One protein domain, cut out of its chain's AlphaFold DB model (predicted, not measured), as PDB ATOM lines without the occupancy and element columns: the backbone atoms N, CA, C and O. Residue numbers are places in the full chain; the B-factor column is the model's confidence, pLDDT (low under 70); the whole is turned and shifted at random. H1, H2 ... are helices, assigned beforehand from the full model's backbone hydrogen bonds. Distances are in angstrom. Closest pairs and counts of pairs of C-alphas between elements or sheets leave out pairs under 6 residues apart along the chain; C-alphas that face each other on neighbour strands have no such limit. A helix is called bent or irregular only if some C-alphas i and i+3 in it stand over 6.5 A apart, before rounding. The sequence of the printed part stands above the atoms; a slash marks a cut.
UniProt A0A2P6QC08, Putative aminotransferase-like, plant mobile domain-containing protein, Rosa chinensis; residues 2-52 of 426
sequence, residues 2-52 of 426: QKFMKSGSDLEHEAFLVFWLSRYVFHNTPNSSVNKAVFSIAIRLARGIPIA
ATOM      1  N   GLN A   2      41.193  30.753 113.443       57.81
ATOM      2  CA  GLN A   2      40.527  30.387 112.169       57.81
ATOM      3  C   GLN A   2      40.398  31.502 111.108       57.81
ATOM      4  O   GLN A   2      40.622  31.221 109.939       57.81
ATOM      5  N   LYS A   3      40.112  32.759 111.492       62.34
ATOM      6  CA  LYS A   3      39.964  33.904 110.564       62.34
ATOM      7  C   LYS A   3      41.175  34.162 109.645       62.34
ATOM      8  O   LYS A   3      40.990  34.759 108.593       62.34
ATOM      9  N   PHE A   4      42.381  33.751 110.040       60.94
ATOM     10  CA  PHE A   4      43.615  34.020 109.291       60.94
ATOM     11  C   PHE A   4      44.327  32.756 108.796       60.94
ATOM     12  O   PHE A   4      45.325  32.886 108.108       60.94
ATOM     13  N   MET A   5      43.859  31.550 109.136       60.38
ATOM     14  CA  MET A   5      44.589  30.312 108.828       60.38
ATOM     15  C   MET A   5      44.663  30.038 107.320       60.38
ATOM     16  O   MET A   5      43.631  30.029 106.653       60.38
ATOM     17  N   LYS A   6      45.861  29.703 106.824       64.12
ATOM     18  CA  LYS A   6      46.167  29.421 105.408       64.12
ATOM     19  C   LYS A   6      45.925  30.615 104.471       64.12
ATOM     20  O   LYS A   6      45.690  30.421 103.282       64.12
ATOM     21  N   SER A   7      45.977  31.835 104.998       68.06
ATOM     22  CA  SER A   7      45.882  33.062 104.201       68.06
ATOM     23  C   SER A   7      47.204  33.429 103.522       68.06
ATOM     24  O   SER A   7      47.189  34.119 102.508       68.06
ATOM     25  N   GLY A   8      48.339  33.012 104.100       65.75
ATOM     26  CA  GLY A   8      49.671  33.427 103.654       65.75
ATOM     27  C   GLY A   8      49.963  34.916 103.882       65.75
ATOM     28  O   GLY A   8      50.917  35.437 103.319       65.75
ATOM     29  N   SER A   9      49.135  35.611 104.671       77.31
ATOM     30  CA  SER A   9      49.257  37.052 104.905       77.31
ATOM     31  C   SER A   9      50.193  37.385 106.068       77.31
ATOM     32  O   SER A   9      50.267  36.644 107.050       77.31
ATOM     33  N   ASP A  10      50.822  38.563 106.023       77.50
ATOM     34  CA  ASP A  10      51.641  39.088 107.128       77.50
ATOM     35  C   ASP A  10      50.870  39.101 108.462       77.50
ATOM     36  O   ASP A  10      51.425  38.816 109.524       77.50
ATOM     37  N   LEU A  11      49.555  39.349 108.404       84.69
ATOM     38  CA  LEU A  11      48.652  39.329 109.558       84.69
ATOM     39  C   LEU A  11      48.488  37.932 110.177       84.69
ATOM     40  O   LEU A  11      48.274  37.831 111.384       84.69
ATOM     41  N   GLU A  12      48.589  36.854 109.394       86.19
ATOM     42  CA  GLU A  12      48.607  35.483 109.918       86.19
ATOM     43  C   GLU A  12      49.891  35.224 110.709       86.19
ATOM     44  O   GLU A  12      49.829  34.677 111.813       86.19
ATOM     45  N   HIS A  13      51.035  35.681 110.195       87.56
ATOM     46  CA  HIS A  13      52.327  35.534 110.863       87.56
ATOM     47  C   HIS A  13      52.425  36.400 112.134       87.56
ATOM     48  O   HIS A  13      52.787  35.892 113.200       87.56
ATOM     49  N   GLU A  14      52.006  37.670 112.075       92.56
ATOM     50  CA  GLU A  14      51.899  38.544 113.250       92.56
ATOM     51  C   GLU A  14      50.942  37.950 114.302       92.56
ATOM     52  O   GLU A  14      51.298  37.863 115.480       92.56
ATOM     53  N   ALA A  15      49.755  37.470 113.905       90.12
ATOM     54  CA  ALA A  15      48.796  36.857 114.827       90.12
ATOM     55  C   ALA A  15      49.312  35.543 115.443       90.12
ATOM     56  O   ALA A  15      49.049  35.272 116.621       90.12
ATOM     57  N   PHE A  16      50.059  34.738 114.680       91.12
ATOM     58  CA  PHE A  16      50.743  33.552 115.190       91.12
ATOM     59  C   PHE A  16      51.790  33.922 116.245       91.12
ATOM     60  O   PHE A  16      51.757  33.366 117.342       91.12
ATOM     61  N   LEU A  17      52.661  34.896 115.967       92.75
ATOM     62  CA  LEU A  17      53.684  35.348 116.915       92.75
ATOM     63  C   LEU A  17      53.070  35.966 118.177       92.75
ATOM     64  O   LEU A  17      53.522  35.672 119.282       92.75
ATOM     65  N   VAL A  18      52.003  36.759 118.046       92.94
ATOM     66  CA  VAL A  18      51.237  37.302 119.182       92.94
ATOM     67  C   VAL A  18      50.690  36.182 120.076       92.94
ATOM     68  O   VAL A  18      50.801  36.260 121.307       92.94
ATOM     69  N   PHE A  19      50.123  35.131 119.478       89.50
ATOM     70  CA  PHE A  19      49.646  33.960 120.211       89.50
ATOM     71  C   PHE A  19      50.804  33.199 120.865       89.50
ATOM     72  O   PHE A  19      50.760  32.961 122.068       89.50
ATOM     73  N   TRP A  20      51.860  32.876 120.116       91.31
ATOM     74  CA  TRP A  20      53.008  32.107 120.600       91.31
ATOM     75  C   TRP A  20      53.736  32.803 121.761       91.31
ATOM     76  O   TRP A  20      53.960  32.191 122.808       91.31
ATOM     77  N   LEU A  21      54.009  34.106 121.632       91.81
ATOM     78  CA  LEU A  21      54.611  34.916 122.696       91.81
ATOM     79  C   LEU A  21      53.730  34.967 123.950       91.81
ATOM     80  O   LEU A  21      54.252  34.850 125.056       91.81
ATOM     81  N   SER A  22      52.410  35.122 123.797       88.50
ATOM     82  CA  SER A  22      51.479  35.128 124.938       88.50
ATOM     83  C   SER A  22      51.362  33.753 125.598       88.50
ATOM     84  O   SER A  22      51.217  33.665 126.813       88.50
ATOM     85  N   ARG A  23      51.372  32.680 124.796       84.81
ATOM     86  CA  ARG A  23      50.952  31.347 125.236       84.81
ATOM     87  C   ARG A  23      52.081  30.459 125.735       84.81
ATOM     88  O   ARG A  23      51.782  29.624 126.578       84.81
ATOM     89  N   TYR A  24      53.306  30.635 125.228       84.56
ATOM     90  CA  TYR A  24      54.452  29.758 125.517       84.56
ATOM     91  C   TYR A  24      55.688  30.491 126.064       84.56
ATOM     92  O   TYR A  24      56.511  29.880 126.744       84.56
ATOM     93  N   VAL A  25      55.841  31.793 125.787       89.00
ATOM     94  CA  VAL A  25      57.023  32.575 126.210       89.00
ATOM     95  C   VAL A  25      56.731  33.399 127.465       89.00
ATOM     96  O   VAL A  25      57.459  33.321 128.455       89.00
ATOM     97  N   PHE A  26      55.642  34.166 127.444       86.81
ATOM     98  CA  PHE A  26      55.246  35.098 128.497       86.81
ATOM     99  C   PHE A  26      53.844  34.756 129.018       86.81
ATOM    100  O   PHE A  26      52.894  35.487 128.734       86.81
ATOM    101  N   HIS A  27      53.740  33.668 129.795       73.38
ATOM    102  CA  HIS A  27      52.524  33.134 130.442       73.38
ATOM    103  C   HIS A  27      51.915  34.084 131.509       73.38
ATOM    104  O   HIS A  27      51.656  33.703 132.646       73.38
ATOM    105  N   ASN A  28      51.707  35.354 131.166       64.81
ATOM    106  CA  ASN A  28      51.377  36.430 132.101       64.81
ATOM    107  C   ASN A  28      49.861  36.665 132.269       64.81
ATOM    108  O   ASN A  28      49.464  37.654 132.885       64.81
ATOM    109  N   THR A  29      49.009  35.793 131.723       62.03
ATOM    110  CA  THR A  29      47.544  35.915 131.750       62.03
ATOM    111  C   THR A  29      46.876  34.568 132.087       62.03
ATOM    112  O   THR A  29      46.904  33.655 131.262       62.03
ATOM    113  N   PRO A  30      46.219  34.419 133.258       57.75
ATOM    114  CA  PRO A  30      45.653  33.131 133.687       57.75
ATOM    115  C   PRO A  30      44.479  32.652 132.815       57.75
ATOM    116  O   PRO A  30      44.251  31.456 132.673       57.75
ATOM    117  N   ASN A  31      43.760  33.568 132.160       60.28
ATOM    118  CA  ASN A  31      42.520  33.257 131.436       60.28
ATOM    119  C   ASN A  31      42.745  32.931 129.944       60.28
ATOM    120  O   ASN A  31      41.869  33.195 129.122       60.28
ATOM    121  N   SER A  32      43.932  32.437 129.564       61.94
ATOM    122  CA  SER A  32      44.333  32.203 128.157       61.94
ATOM    123  C   SER A  32      44.175  33.425 127.229       61.94
ATOM    124  O   SER A  32      44.096  33.290 126.006       61.94
ATOM    125  N   SER A  33      44.115  34.635 127.792       72.38
ATOM    126  CA  SER A  33      43.910  35.867 127.035       72.38
ATOM    127  C   SER A  33      45.222  36.365 126.437       72.38
ATOM    128  O   SER A  33      46.271  36.350 127.080       72.38
ATOM    129  N   VAL A  34      45.163  36.825 125.188       79.69
ATOM    130  CA  VAL A  34      46.329  37.363 124.483       79.69
ATOM    131  C   VAL A  34      46.855  38.607 125.207       79.69
ATOM    132  O   VAL A  34      46.115  39.569 125.432       79.69
ATOM    133  N   ASN A  35      48.144  38.612 125.545       81.12
ATOM    134  CA  ASN A  35      48.763  39.717 126.263       81.12
ATOM    135  C   ASN A  35      49.014  40.894 125.305       81.12
ATOM    136  O   ASN A  35      49.882  40.829 124.437       81.12
ATOM    137  N   LYS A  36      48.302  42.014 125.480       86.12
ATOM    138  CA  LYS A  36      48.479  43.211 124.631       86.12
ATOM    139  C   LYS A  36      49.925  43.726 124.597       86.12
ATOM    140  O   LYS A  36      50.339  44.295 123.591       86.12
ATOM    141  N   ALA A  37      50.713  43.483 125.646       86.00
ATOM    142  CA  ALA A  37      52.100  43.924 125.724       86.00
ATOM    143  C   ALA A  37      53.058  43.177 124.769       86.00
ATOM    144  O   ALA A  37      54.143  43.690 124.505       86.00
ATOM    145  N   VAL A  38      52.680  42.013 124.213       91.12
ATOM    146  CA  VAL A  38      53.524  41.292 123.234       91.12
ATOM    147  C   VAL A  38      53.285  41.711 121.780       91.12
ATOM    148  O   VAL A  38      54.053  41.309 120.912       91.12
ATOM    149  N   PHE A  39      52.270  42.535 121.484       91.88
ATOM    150  CA  PHE A  39      51.919  42.914 120.104       91.88
ATOM    151  C   PHE A  39      53.068  43.640 119.396       91.88
ATOM    152  O   PHE A  39      53.442  43.275 118.287       91.88
ATOM    153  N   SER A  40      53.686  44.624 120.052       92.94
ATOM    154  CA  SER A  40      54.823  45.362 119.488       92.94
ATOM    155  C   SER A  40      56.070  44.494 119.291       92.94
ATOM    156  O   SER A  40      56.865  44.775 118.397       92.94
ATOM    157  N   ILE A  41      56.235  43.437 120.093       93.56
ATOM    158  CA  ILE A  41      57.309  42.447 119.942       93.56
ATOM    159  C   ILE A  41      57.017  41.553 118.733       93.56
ATOM    160  O   ILE A  41      57.875  41.415 117.868       93.56
ATOM    161  N   ALA A  42      55.803  41.005 118.635       94.38
ATOM    162  CA  ALA A  42      55.379  40.155 117.526       94.38
ATOM    163  C   ALA A  42      55.491  40.864 116.168       94.38
ATOM    164  O   ALA A  42      56.084  40.311 115.253       94.38
ATOM    165  N   ILE A  43      55.004  42.106 116.065       93.69
ATOM    166  CA  ILE A  43      55.082  42.929 114.844       93.69
ATOM    167  C   ILE A  43      56.539  43.174 114.421       93.69
ATOM    168  O   ILE A  43      56.861  43.179 113.237       93.69
ATOM    169  N   ARG A  44      57.452  43.381 115.379       94.44
ATOM    170  CA  ARG A  44      58.883  43.560 115.085       94.44
ATOM    171  C   ARG A  44      59.533  42.253 114.623       94.44
ATOM    172  O   ARG A  44      60.211  42.263 113.602       94.44
ATOM    173  N   LEU A  45      59.274  41.146 115.322       94.06
ATOM    174  CA  LEU A  45      59.768  39.816 114.943       94.06
ATOM    175  C   LEU A  45      59.250  39.386 113.560       94.06
ATOM    176  O   LEU A  45      60.034  38.894 112.757       94.06
ATOM    177  N   ALA A  46      57.973  39.644 113.252       92.81
ATOM    178  CA  ALA A  46      57.365  39.362 111.949       92.81
ATOM    179  C   ALA A  46      58.065  40.087 110.789       92.81
ATOM    180  O   ALA A  46      58.126  39.580 109.677       92.81
ATOM    181  N   ARG A  47      58.632  41.269 111.065       92.44
ATOM    182  CA  ARG A  47      59.402  42.086 110.114       92.44
ATOM    183  C   ARG A  47      60.891  41.727 110.085       92.44
ATOM    184  O   ARG A  47      61.694  42.517 109.598       92.44
ATOM    185  N   GLY A  48      61.278  40.589 110.664       89.38
ATOM    186  CA  GLY A  48      62.668  40.139 110.745       89.38
ATOM    187  C   GLY A  48      63.551  40.944 111.706       89.38
ATOM    188  O   GLY A  48      64.766  40.777 111.680       89.38
ATOM    189  N   ILE A  49      62.987  41.810 112.559       90.69
ATOM    190  CA  ILE A  49      63.777  42.600 113.513       90.69
ATOM    191  C   ILE A  49      64.124  41.709 114.720       90.69
ATOM    192  O   ILE A  49      63.209  41.319 115.454       90.69
ATOM    193  N   PRO A  50      65.412  41.410 114.983       86.19
ATOM    194  CA  PRO A  50      65.801  40.550 116.095       86.19
ATOM    195  C   PRO A  50      65.498  41.214 117.446       86.19
ATOM    196  O   PRO A  50      65.787  42.392 117.666       86.19
ATOM    197  N   ILE A  51      64.927  40.446 118.379       88.75
ATOM    198  CA  ILE A  51      64.643  40.885 119.753       88.75
ATOM    199  C   ILE A  51      65.122  39.824 120.742       88.75
ATOM    200  O   ILE A  51      64.693  38.671 120.697       88.75
ATOM    201  N   ALA A  52      65.947  40.234 121.705       88.56
ATOM    202  CA  ALA A  52      66.360  39.385 122.816       88.56
ATOM    203  C   ALA A  52      65.196  39.170 123.806       88.56
ATOM    204  O   ALA A  52      64.951  39.989 124.690       88.56
TER     205      ALA A  52
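This is residues 2 to 52 of the 426 residues of the protein "Putative aminotransferase-like, plant mobile domain-containing protein" of Rosa chinensis (UniProt A0A2P6QC08). Two helices, H1 and H2, cross as a skewed X near their middles, and a loop, residues 26 to 35, joins them round one end. The tail before H1, residues 2 to 9, lies on H1's side of the pair, and the tail after H2, residues 47 to 52, on H2's side. The printed part has 51 residues with two named helices, H1 then H2, and no named strand; its class is all helix. It is compact, with a radius of gyration of the C-alphas of 11.0 A, and flat, spanning 30 by 28 by 15 A.

Start from H1, residues 10 to 25, and go on to H2, residues 36 to 46: the two touch, with 17 pairs of C-alphas within 8 A. Look at Leu 17 and Ala 42, whose C-alphas are the closest of the two helices, 5.1 A apart. The helices run opposite ways at a steep tilt of 56 degrees, and their centres are 8.0 A apart. Along the backbone, 11 of 12 O i to N i+4 pairs are within hydrogen-bond range in H1 and 5 of 7 in H2.

Find C-alpha 10 at (51.641, 39.088, 107.128); from there H1 runs 20.9 A to C-alpha 25 at (57.023, 32.575, 126.210). H1 is neither bent nor irregular, but only just: C-alphas 22 and 25 are 6.2 A apart. H2 runs 16.0 A from C-alpha 36 to C-alpha 46 at (57.365, 39.362, 111.949). It is only just irregular, with C-alphas 37 and 40 at 7.0 A.

The C-alphas of Gly 8 and Pro 30 are the two farthest apart, at 30.3 A. The printed part has no cut, and the link from H1 to H2, 10 residues, is short. Read the B-factor column at residues 2 to 8 and 28 to 32: pLDDT is under 70 there, against a mean of 81.9 for the printed part.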